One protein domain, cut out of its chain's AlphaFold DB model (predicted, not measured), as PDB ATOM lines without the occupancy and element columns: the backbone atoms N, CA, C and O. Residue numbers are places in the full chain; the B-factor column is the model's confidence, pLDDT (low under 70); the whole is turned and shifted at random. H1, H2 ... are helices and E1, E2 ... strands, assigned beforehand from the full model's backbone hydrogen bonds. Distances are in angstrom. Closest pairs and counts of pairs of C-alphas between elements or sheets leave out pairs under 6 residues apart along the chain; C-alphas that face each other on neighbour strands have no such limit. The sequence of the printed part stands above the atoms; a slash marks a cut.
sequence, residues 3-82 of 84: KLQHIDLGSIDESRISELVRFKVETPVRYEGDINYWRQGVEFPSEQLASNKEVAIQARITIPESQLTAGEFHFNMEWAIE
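Overview. This is residues 3 to 82 of the 84 residues of an uncharacterized protein of Vibrio sp. Scap16 (UniProt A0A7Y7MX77). A ribbon of two strands, E1 and E5, lies over a small three-stranded sheet, E3, E2, E4, with a space between them that the short helix H2 bridges along one side; H1 sits at one end. Two long links reach past the strands' opposite ends and draw the whole out into a rod. The 80 printed residues run E1, H1, E2, E3, H2, E4, E5, a mixed class; both sheets are antiparallel. The whole is only just loose, close to compact, with a radius of gyration of the C-alphas of 14.2 A and spans of 44 by 20 by 16 A.

Arrangement. Start at E1, residues 3 to 8, antiparallel to E5, residues 76 to 81; look for N 5 and O 78, 2.8 A apart. H1, residues 14 to 20, only grazes the larger sheet with residues 17 to 20. There E2, residues 21 to 26, makes a hairpin with E3, residues 30 to 34 (N 25 and O 31, 2.9 A), and pairs with E4, residues 56 to 61 (N 24 and O 58, 2.8 A). H2, residues 35 to 40, is on this sheet at a height of 7.5 A and stands up from it at 44 degrees; the C-alphas of Arg 39 and Leu 4 of E1 are 4.9 A apart. E3, H2, E4 form a split strand-helix-strand unit, E2 between its two same-way strands, with a right-handed crossover. H1 and H2 only just touch, with 3 pairs of C-alphas within 8 A, closest Ser 18 and Ile 35 at 5.3 A. E1 and E2 are apart, as are E4 and E5. Every O i to N i+4 pair is within hydrogen-bond range in H2; in H1 1 of 3 is, beside 3 of 4 O i to N i+3 pairs.

Along the chain. Find C-alpha 3 at (-8.722, 49.389, 32.697); E1 runs 15.0 A from there. H1 spans 10.0 A, E2 16.5 A, E3 13.9 A, H2 8.8 A and E4 16.2 A. E5 runs 16.9 A to C-alpha 81 at (-13.970, 49.155, 36.426).

Size, cuts and confidence. The C-alphas farthest apart, of Glu 47 and Ala 70, are 45.2 A apart, in the long links H2 to E4 and E4 to E5. The printed part has no cut. Confidence is under 70 at residues 14, 48, 50 to 53 and 69.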
ATOM      1  N   LYS A   3     -10.076  48.862  32.843       94.50
ATOM      2  CA  LYS A   3      -8.722  49.389  32.697       94.50
ATOM      3  C   LYS A   3      -7.730  48.609  33.547       94.50
ATOM      4  O   LYS A   3      -8.001  48.316  34.709       94.50
ATOM      5  N   LEU A   4      -6.568  48.317  32.977       94.56
ATOM      6  CA  LEU A   4      -5.429  47.789  33.721       94.56
ATOM      7  C   LEU A   4      -4.712  48.958  34.405       94.56
ATOM      8  O   LEU A   4      -4.170  49.827  33.721       94.56
ATOM      9  N   GLN A   5      -4.729  48.995  35.735       94.88
ATOM     10  CA  GLN A   5      -4.085  50.045  36.532       94.88
ATOM     11  C   GLN A   5      -2.630  49.697  36.817       94.88
ATOM     12  O   GLN A   5      -1.729  50.500  36.581       94.88
ATOM     13  N   HIS A   6      -2.401  48.468  37.272       92.12
ATOM     14  CA  HIS A   6      -1.084  47.999  37.656       92.12
ATOM     15  C   HIS A   6      -0.844  46.577  37.162       92.12
ATOM     16  O   HIS A   6      -1.764  45.761  37.074       92.12
ATOM     17  N   ILE A   7       0.406  46.298  36.817       89.81
ATOM     18  CA  ILE A   7       0.875  44.975  36.437       89.81
ATOM     19  C   ILE A   7       2.321  44.838  36.877       89.81
ATOM     20  O   ILE A   7       3.139  45.719  36.615       89.81
ATOM     21  N   ASP A   8       2.611  43.723  37.525       87.25
ATOM     22  CA  ASP A   8       3.935  43.388  38.008       87.25
ATOM     23  C   ASP A   8       4.192  41.895  37.777       87.25
ATOM     24  O   ASP A   8       3.346  41.041  38.060       87.25
ATOM     25  N   LEU A   9       5.360  41.598  37.208       83.25
ATOM     26  CA  LEU A   9       5.842  40.243  36.939       83.25
ATOM     27  C   LEU A   9       7.128  39.943  37.725       83.25
ATOM     28  O   LEU A   9       7.979  39.166  37.288       83.25
ATOM     29  N   GLY A  10       7.286  40.597  38.878       80.12
ATOM     30  CA  GLY A  10       8.424  40.454  39.767       80.12
ATOM     31  C   GLY A  10       9.679  41.093  39.183       80.12
ATOM     32  O   GLY A  10       9.819  42.309  39.137       80.12
ATOM     33  N   SER A  11      10.636  40.265  38.767       73.69
ATOM     34  CA  SER A  11      11.966  40.705  38.322       73.69
ATOM     35  C   SER A  11      12.036  41.155  36.856       73.69
ATOM     36  O   SER A  11      13.122  41.468  36.368       73.69
ATOM     37  N   ILE A  12      10.911  41.172  36.133       75.31
ATOM     38  CA  ILE A  12      10.867  41.599  34.729       75.31
ATOM     39  C   ILE A  12      10.578  43.098  34.642       75.31
ATOM     40  O   ILE A  12       9.542  43.561  35.110       75.31
ATOM     41  N   ASP A  13      11.458  43.835  33.960       73.62
ATOM     42  CA  ASP A  13      11.275  45.263  33.688       73.62
ATOM     43  C   ASP A  13       9.964  45.556  32.947       73.62
ATOM     44  O   ASP A  13       9.669  44.955  31.909       73.62
ATOM     45  N   GLU A  14       9.231  46.562  33.423       69.19
ATOM     46  CA  GLU A  14       7.898  46.946  32.942       69.19
ATOM     47  C   GLU A  14       7.829  47.199  31.426       69.19
ATOM     48  O   GLU A  14       6.871  46.793  30.762       69.19
ATOM     49  N   SER A  15       8.874  47.809  30.855       73.06
ATOM     50  CA  SER A  15       8.970  48.070  29.411       73.06
ATOM     51  C   SER A  15       8.883  46.782  28.591       73.06
ATOM     52  O   SER A  15       8.223  46.747  27.552       73.06
ATOM     53  N   ARG A  16       9.471  45.699  29.103       76.81
ATOM     54  CA  ARG A  16       9.485  44.382  28.467       76.81
ATOM     55  C   ARG A  16       8.192  43.621  28.707       76.81
ATOM     56  O   ARG A  16       7.778  42.868  27.835       76.81
ATOM     57  N   ILE A  17       7.511  43.837  29.837       79.62
ATOM     58  CA  ILE A  17       6.237  43.156  30.132       79.62
ATOM     59  C   ILE A  17       5.215  43.419  29.008       79.62
ATOM     60  O   ILE A  17       4.484  42.507  28.625       79.62
ATOM     61  N   SER A  18       5.216  44.617  28.409       81.12
ATOM     62  CA  SER A  18       4.291  44.979  27.317       81.12
ATOM     63  C   SER A  18       4.437  44.128  26.049       81.12
ATOM     64  O   SER A  18       3.460  43.923  25.329       81.12
ATOM     65  N   GLU A  19       5.626  43.578  25.804       84.31
ATOM     66  CA  GLU A  19       5.907  42.686  24.675       84.31
ATOM     67  C   GLU A  19       5.562  41.225  24.995       84.31
ATOM     68  O   GLU A  19       5.231  40.442  24.102       84.31
ATOM     69  N   LEU A  20       5.637  40.855  26.274       86.38
ATOM     70  CA  LEU A  20       5.525  39.475  26.748       86.38
ATOM     71  C   LEU A  20       4.091  39.110  27.141       86.38
ATOM     72  O   LEU A  20       3.723  37.935  27.073       86.38
ATOM     73  N   VAL A  21       3.288  40.092  27.556       89.94
ATOM     74  CA  VAL A  21       1.944  39.876  28.095       89.94
ATOM     75  C   VAL A  21       0.882  40.420  27.151       89.94
ATOM     76  O   VAL A  21       0.838  41.604  26.817       89.94
ATOM     77  N   ARG A  22      -0.031  39.534  26.759       93.50
ATOM     78  CA  ARG A  22      -1.267  39.875  26.053       93.50
ATOM     79  C   ARG A  22      -2.447  39.488  26.922       93.50
ATOM     80  O   ARG A  22      -2.472  38.388  27.469       93.50
ATOM     81  N   PHE A  23      -3.437  40.365  27.004       94.12
ATOM     82  CA  PHE A  23      -4.702  40.051  27.648       94.12
ATOM     83  C   PHE A  23      -5.801  39.917  26.617       94.12
ATOM     84  O   PHE A  23      -5.881  40.684  25.653       94.12
ATOM     85  N   LYS A  24      -6.670  38.953  26.876       93.62
ATOM     86  CA  LYS A  24      -7.899  38.713  26.150       93.62
ATOM     87  C   LYS A  24      -9.046  38.782  27.143       93.62
ATOM     88  O   LYS A  24      -9.001  38.133  28.184       93.62
ATOM     89  N   VAL A  25     -10.071  39.546  26.802       88.75
ATOM     90  CA  VAL A  25     -11.308  39.620  27.570       88.75
ATOM     91  C   VAL A  25     -12.443  39.106  26.703       88.75
ATOM     92  O   VAL A  25     -12.632  39.564  25.572       88.75
ATOM     93  N   GLU A  26     -13.160  38.117  27.225       82.31
ATOM     94  CA  GLU A  26     -14.307  37.512  26.556       82.31
ATOM     95  C   GLU A  26     -15.602  38.072  27.143       82.31
ATOM     96  O   GLU A  26     -15.957  37.801  28.289       82.31
ATOM     97  N   THR A  27     -16.307  38.856  26.331       77.31
ATOM     98  CA  THR A  27     -17.737  39.155  26.472       77.31
ATOM     99  C   THR A  27     -18.440  38.562  25.227       77.31
ATOM    100  O   THR A  27     -17.813  37.793  24.489       77.31
ATOM    101  N   PRO A  28     -19.706  38.887  24.901       77.94
ATOM    102  CA  PRO A  28     -20.258  38.628  23.568       77.94
ATOM    103  C   PRO A  28     -19.386  39.178  22.420       77.94
ATOM    104  O   PRO A  28     -19.516  38.727  21.283       77.94
ATOM    105  N   VAL A  29     -18.484  40.124  22.711       80.31
ATOM    106  CA  VAL A  29     -17.417  40.596  21.824       80.31
ATOM    107  C   VAL A  29     -16.052  40.209  22.412       80.31
ATOM    108  O   VAL A  29     -15.827  40.260  23.620       80.31
ATOM    109  N   ARG A  30     -15.108  39.818  21.549       84.81
ATOM    110  CA  ARG A  30     -13.726  39.521  21.953       84.81
ATOM    111  C   ARG A  30     -12.870  40.778  21.864       84.81
ATOM    112  O   ARG A  30     -12.741  41.352  20.786       84.81
ATOM    113  N   TYR A  31     -12.207  41.116  22.965       90.19
ATOM    114  CA  TYR A  31     -11.204  42.178  23.026       90.19
ATOM    115  C   TYR A  31      -9.840  41.571  23.339       90.19
ATOM    116  O   TYR A  31      -9.723  40.729  24.228       90.19
ATOM    117  N   GLU A  32      -8.801  41.984  22.619       93.81
ATOM    118  CA  GLU A  32      -7.443  41.476  22.807       93.81
ATOM    119  C   GLU A  32      -6.422  42.590  22.585       93.81
ATOM    120  O   GLU A  32      -6.540  43.363  21.637       93.81
ATOM    121  N   GLY A  33      -5.419  42.666  23.457       93.12
ATOM    122  CA  GLY A  33      -4.414  43.721  23.406       93.12
ATOM    123  C   GLY A  33      -3.267  43.509  24.386       93.12
ATOM    124  O   GLY A  33      -3.308  42.627  25.244       93.12
ATOM    125  N   ASP A  34      -2.212  44.303  24.225       92.75
ATOM    126  CA  ASP A  34      -1.117  44.399  25.200       92.75
ATOM    127  C   ASP A  34      -1.486  45.309  26.382       92.75
ATOM    128  O   ASP A  34      -2.574  45.878  26.456       92.75
ATOM    129  N   ILE A  35      -0.555  45.450  27.321       91.88
ATOM    130  CA  ILE A  35      -0.692  46.300  28.509       91.88
ATOM    131  C   ILE A  35      -1.115  47.729  28.158       91.88
ATOM    132  O   ILE A  35      -1.972  48.288  28.839       91.88
ATOM    133  N   ASN A  36      -0.538  48.327  27.112       92.00
ATOM    134  CA  ASN A  36      -0.811  49.721  26.770       92.00
ATOM    135  C   ASN A  36      -2.241  49.894  26.263       92.00
ATOM    136  O   ASN A  36      -2.915  50.839  26.670       92.00
ATOM    137  N   TYR A  37      -2.725  48.951  25.454       93.69
ATOM    138  CA  TYR A  37      -4.128  48.899  25.048       93.69
ATOM    139  C   TYR A  37      -5.068  48.879  26.267       93.69
ATOM    140  O   TYR A  37      -5.988  49.687  26.361       93.69
ATOM    141  N   TRP A  38      -4.797  48.029  27.261       94.38
ATOM    142  CA  TRP A  38      -5.652  47.919  28.451       94.38
ATOM    143  C   TRP A  38      -5.498  49.077  29.447       94.38
ATOM    144  O   TRP A  38      -6.444  49.374  30.177       94.38
ATOM    145  N   ARG A  39      -4.354  49.770  29.465       93.50
ATOM    146  CA  ARG A  39      -4.142  51.004  30.247       93.50
ATOM    147  C   ARG A  39      -4.923  52.196  29.704       93.50
ATOM    148  O   ARG A  39      -5.282  53.083  30.477       93.50
ATOM    149  N   GLN A  40      -5.188  52.233  28.400       93.81
ATOM    150  CA  GLN A  40      -6.053  53.261  27.812       93.81
ATOM    151  C   GLN A  40      -7.510  53.099  28.262       93.81
ATOM    152  O   GLN A  40      -8.230  54.089  28.348       93.81
ATOM    153  N   GLY A  41      -7.895  51.882  28.650       93.19
ATOM    154  CA  GLY A  41      -9.249  51.546  29.051       93.19
ATOM    155  C   GLY A  41     -10.089  51.113  27.854       93.19
ATOM    156  O   GLY A  41      -9.985  51.658  26.759       93.19
ATOM    157  N   VAL A  42     -10.923  50.101  28.071       90.94
ATOM    158  CA  VAL A  42     -11.836  49.563  27.061       90.94
ATOM    159  C   VAL A  42     -13.262  49.734  27.551       90.94
ATOM    160  O   VAL A  42     -13.622  49.328  28.663       90.94
ATOM    161  N   GLU A  43     -14.087  50.358  26.722       88.69
ATOM    162  CA  GLU A  43     -15.510  50.495  26.987       88.69
ATOM    163  C   GLU A  43     -16.255  49.230  26.571       88.69
ATOM    164  O   GLU A  43     -16.146  48.753  25.439       88.69
ATOM    165  N   PHE A  44     -17.036  48.698  27.508       81.50
ATOM    166  CA  PHE A  44     -17.988  47.634  27.244       81.50
ATOM    167  C   PHE A  44     -19.388  48.241  27.258       81.50
ATOM    168  O   PHE A  44     -19.763  48.838  28.272       81.50
ATOM    169  N   PRO A  45     -20.174  48.088  26.181       77.69
ATOM    170  CA  PRO A  45     -21.591  48.408  26.215       77.69
ATOM    171  C   PRO A  45     -22.275  47.624  27.338       77.69
ATOM    172  O   PRO A  45     -22.028  46.428  27.507       77.69
ATOM    173  N   SER A  46     -23.154  48.280  28.094       74.19
ATOM    174  CA  SER A  46     -23.900  47.647  29.192       74.19
ATOM    175  C   SER A  46     -24.706  46.430  28.727       74.19
ATOM    176  O   SER A  46     -24.830  45.455  29.458       74.19
ATOM    177  N   GLU A  47     -25.171  46.453  27.480       74.75
ATOM    178  CA  GLU A  47     -25.870  45.360  26.793       74.75
ATOM    179  C   GLU A  47     -24.992  44.113  26.573       74.75
ATOM    180  O   GLU A  47     -25.509  43.004  26.459       74.75
ATOM    181  N   GLN A  48     -23.666  44.279  26.513       69.06
ATOM    182  CA  GLN A  48     -22.698  43.194  26.316       69.06
ATOM    183  C   GLN A  48     -22.217  42.577  27.631       69.06
ATOM    184  O   GLN A  48     -21.648  41.488  27.635       69.06
ATOM    185  N   LEU A  49     -22.463  43.227  28.765       70.50
ATOM    186  CA  LEU A  49     -22.291  42.608  30.073       70.50
ATOM    187  C   LEU A  49     -23.515  41.714  30.299       70.50
ATOM    188  O   LEU A  49     -24.523  42.141  30.859       70.50
ATOM    189  N   ALA A  50     -23.452  40.496  29.753       57.91
ATOM    190  CA  ALA A  50     -24.541  39.524  29.764       57.91
ATOM    191  C   ALA A  50     -25.083  39.266  31.185       57.91
ATOM    192  O   ALA A  50     -24.477  39.631  32.190       57.91
ATOM    193  N   SER A  51     -26.231  38.592  31.274       56.38
ATOM    194  CA  SER A  51     -27.015  38.361  32.499       56.38
ATOM    195  C   SER A  51     -26.249  37.821  33.720       56.38
ATOM    196  O   SER A  51     -26.775  37.904  34.828       56.38
ATOM    197  N   ASN A  52     -25.039  37.275  33.548       60.34
ATOM    198  CA  ASN A  52     -24.172  36.810  34.633       60.34
ATOM    199  C   ASN A  52     -23.219  37.883  35.199       60.34
ATOM    200  O   ASN A  52     -22.616  37.629  36.231       60.34
ATOM    201  N   LYS A  53     -23.112  39.078  34.593       66.31
ATOM    202  CA  LYS A  53     -22.273  40.211  35.049       66.31
ATOM    203  C   LYS A  53     -20.790  39.873  35.271       66.31
ATOM    204  O   LYS A  53     -20.090  40.612  35.960       66.31
ATOM    205  N   GLU A  54     -20.307  38.780  34.696       74.50
ATOM    206  CA  GLU A  54     -18.924  38.336  34.838       74.50
ATOM    207  C   GLU A  54     -18.119  38.719  33.600       74.50
ATOM    208  O   GLU A  54     -18.590  38.614  32.468       74.50
ATOM    209  N   VAL A  55     -16.881  39.153  33.826       78.50
ATOM    210  CA  VAL A  55     -15.914  39.457  32.773       78.50
ATOM    211  C   VAL A  55     -14.717  38.542  32.975       78.50
ATOM    212  O   VAL A  55     -14.025  38.632  33.989       78.50
ATOM    213  N   ALA A  56     -14.477  37.647  32.018       86.06
ATOM    214  CA  ALA A  56     -13.336  36.743  32.062       86.06
ATOM    215  C   ALA A  56     -12.116  37.411  31.422       86.06
ATOM    216  O   ALA A  56     -12.129  37.726  30.231       86.06
ATOM    217  N   ILE A  57     -11.058  37.595  32.212       89.25
ATOM    218  CA  ILE A  57      -9.770  38.119  31.750       89.25
ATOM    219  C   ILE A  57      -8.782  36.956  31.663       89.25
ATOM    220  O   ILE A  57      -8.470  36.309  32.660       89.25
ATOM    221  N   GLN A  58      -8.281  36.690  30.461       91.81
ATOM    222  CA  GLN A  58      -7.258  35.688  30.179       91.81
ATOM    223  C   GLN A  58      -5.938  36.401  29.881       91.81
ATOM    224  O   GLN A  58      -5.891  37.298  29.041       91.81
ATOM    225  N   ALA A  59      -4.858  35.981  30.534       90.00
ATOM    226  CA  ALA A  59      -3.513  36.472  30.261       90.00
ATOM    227  C   ALA A  59      -2.706  35.400  29.522       90.00
ATOM    228  O   ALA A  59      -2.633  34.252  29.956       90.00
ATOM    229  N   ARG A  60      -2.064  35.784  28.418       90.31
ATOM    230  CA  ARG A  60      -1.018  34.998  27.766       90.31
ATOM    231  C   ARG A  60       0.318  35.659  28.056       90.31
ATOM    232  O   ARG A  60       0.551  36.786  27.628       90.31
ATOM    233  N   ILE A  61       1.194  34.923  28.727       87.62
ATOM    234  CA  ILE A  61       2.537  35.365  29.098       87.62
ATOM    235  C   ILE A  61       3.536  34.548  28.275       87.62
ATOM    236  O   ILE A  61       3.533  33.321  28.332       87.62
ATOM    237  N   THR A  62       4.360  35.217  27.473       87.69
ATOM    238  CA  THR A  62       5.366  34.580  26.614       87.69
ATOM    239  C   THR A  62       6.751  34.995  27.089       87.69
ATOM    240  O   THR A  62       7.290  35.976  26.598       87.69
ATOM    241  N   ILE A  63       7.324  34.267  28.050       80.12
ATOM    242  CA  ILE A  63       8.688  34.517  28.539       80.12
ATOM    243  C   ILE A  63       9.615  33.443  27.956       80.12
ATOM    244  O   ILE A  63       9.322  32.257  28.115       80.12
ATOM    245  N   PRO A  64      10.716  33.816  27.277       78.81
ATOM    246  CA  PRO A  64      11.710  32.850  26.822       78.81
ATOM    247  C   PRO A  64      12.299  32.062  27.994       78.81
ATOM    248  O   PRO A  64      12.661  32.652  29.009       78.81
ATOM    249  N   GLU A  65      12.476  30.751  27.832       75.44
ATOM    250  CA  GLU A  65      13.011  29.872  28.884       75.44
ATOM    251  C   GLU A  65      14.382  30.333  29.403       75.44
ATOM    252  O   GLU A  65      14.638  30.295  30.600       75.44
ATOM    253  N   SER A  66      15.222  30.897  28.530       76.38
ATOM    254  CA  SER A  66      16.521  31.475  28.901       76.38
ATOM    255  C   SER A  66      16.440  32.647  29.888       76.38
ATOM    256  O   SER A  66      17.462  33.075  30.412       76.38
ATOM    257  N   GLN A  67      15.253  33.229  30.071       71.31
ATOM    258  CA  GLN A  67      14.993  34.354  30.971       71.31
ATOM    259  C   GLN A  67      14.215  33.930  32.219       71.31
ATOM    260  O   GLN A  67      14.036  34.741  33.124       71.31
ATOM    261  N   LEU A  68      13.767  32.674  32.281       73.12
ATOM    262  CA  LEU A  68      13.137  32.118  33.466       73.12
ATOM    263  C   LEU A  68      14.234  31.694  34.444       73.12
ATOM    264  O   LEU A  68      14.965  30.732  34.221       73.12
ATOM    265  N   THR A  69      14.357  32.418  35.551       69.12
ATOM    266  CA  THR A  69      15.151  31.966  36.695       69.12
ATOM    267  C   THR A  69      14.403  30.869  37.444       69.12
ATOM    268  O   THR A  69      13.195  30.969  37.632       69.12
ATOM    269  N   ALA A  70      15.100  29.836  37.915       72.00
ATOM    270  CA  ALA A  70      14.479  28.837  38.783       72.00
ATOM    271  C   ALA A  70      13.887  29.510  40.037       72.00
ATOM    272  O   ALA A  70      14.562  30.319  40.675       72.00
ATOM    273  N   GLY A  71      12.643  29.176  40.385       74.75
ATOM    274  CA  GLY A  71      11.949  29.757  41.533       74.75
ATOM    275  C   GLY A  71      10.466  30.005  41.275       74.75
ATOM    276  O   GLY A  71       9.896  29.514  40.300       74.75
ATOM    277  N   GLU A  72       9.846  30.757  42.181       74.88
ATOM    278  CA  GLU A  72       8.448  31.171  42.078       74.88
ATOM    279  C   GLU A  72       8.318  32.433  41.224       74.88
ATOM    280  O   GLU A  72       9.091  33.383  41.361       74.88
ATOM    281  N   PHE A  73       7.309  32.442  40.355       75.81
ATOM    282  CA  PHE A  73       6.949  33.598  39.546       75.81
ATOM    283  C   PHE A  73       5.633  34.164  40.053       75.81
ATOM    284  O   PHE A  73       4.632  33.451  40.137       75.81
ATOM    285  N   HIS A  74       5.633  35.459  40.355       81.25
ATOM    286  CA  HIS A  74       4.430  36.177  40.734       81.25
ATOM    287  C   HIS A  74       3.930  36.995  39.559       81.25
ATOM    288  O   HIS A  74       4.705  37.636  38.852       81.25
ATOM    289  N   PHE A  75       2.618  36.955  39.367       84.94
ATOM    290  CA  PHE A  75       1.936  37.778  38.393       84.94
ATOM    291  C   PHE A  75       0.830  38.547  39.096       84.94
ATOM    292  O   PHE A  75      -0.230  37.998  39.402       84.94
ATOM    293  N   ASN A  76       1.111  39.813  39.374       89.00
ATOM    294  CA  ASN A  76       0.210  40.707  40.077       89.00
ATOM    295  C   ASN A  76      -0.462  41.624  39.062       89.00
ATOM    296  O   ASN A  76       0.195  42.229  38.215       89.00
ATOM    297  N   MET A  77      -1.784  41.727  39.149       91.25
ATOM    298  CA  MET A  77      -2.577  42.591  38.285       91.25
ATOM    299  C   MET A  77      -3.601  43.348  39.113       91.25
ATOM    300  O   MET A  77      -4.300  42.753  39.931       91.25
ATOM    301  N   GLU A  78      -3.754  44.630  38.815       94.19
ATOM    302  CA  GLU A  78      -4.820  45.460  39.357       94.19
ATOM    303  C   GLU A  78      -5.674  46.005  38.218       94.19
ATOM    304  O   GLU A  78      -5.183  46.689  37.315       94.19
ATOM    305  N   TRP A  79      -6.969  45.700  38.272       93.00
ATOM    306  CA  TRP A  79      -7.952  46.122  37.284       93.00
ATOM    307  C   TRP A  79      -8.962  47.064  37.927       93.00
ATOM    308  O   TRP A  79      -9.474  46.793  39.011       93.00
ATOM    309  N   ALA A  80      -9.287  48.147  37.227       92.06
ATOM    310  CA  ALA A  80     -10.348  49.069  37.601       92.06
ATOM    311  C   ALA A  80     -11.526  48.939  36.638       92.06
ATOM    312  O   ALA A  80     -11.345  48.810  35.424       92.06
ATOM    313  N   ILE A  81     -12.735  49.019  37.192       87.44
ATOM    314  CA  ILE A  81     -13.970  49.155  36.426       87.44
ATOM    315  C   ILE A  81     -14.605  50.486  36.806       87.44
ATOM    316  O   ILE A  81     -14.966  50.706  37.959       87.44
ATOM    317  N   GLU A  82     -14.756  51.358  35.818       85.00
ATOM    318  CA  GLU A  82     -15.449  52.636  35.951       85.00
ATOM    319  C   GLU A  82     -16.809  52.534  35.255       85.00
ATOM    320  O   GLU A  82     -16.879  52.248  34.056       85.00
TER     321      GLU A  82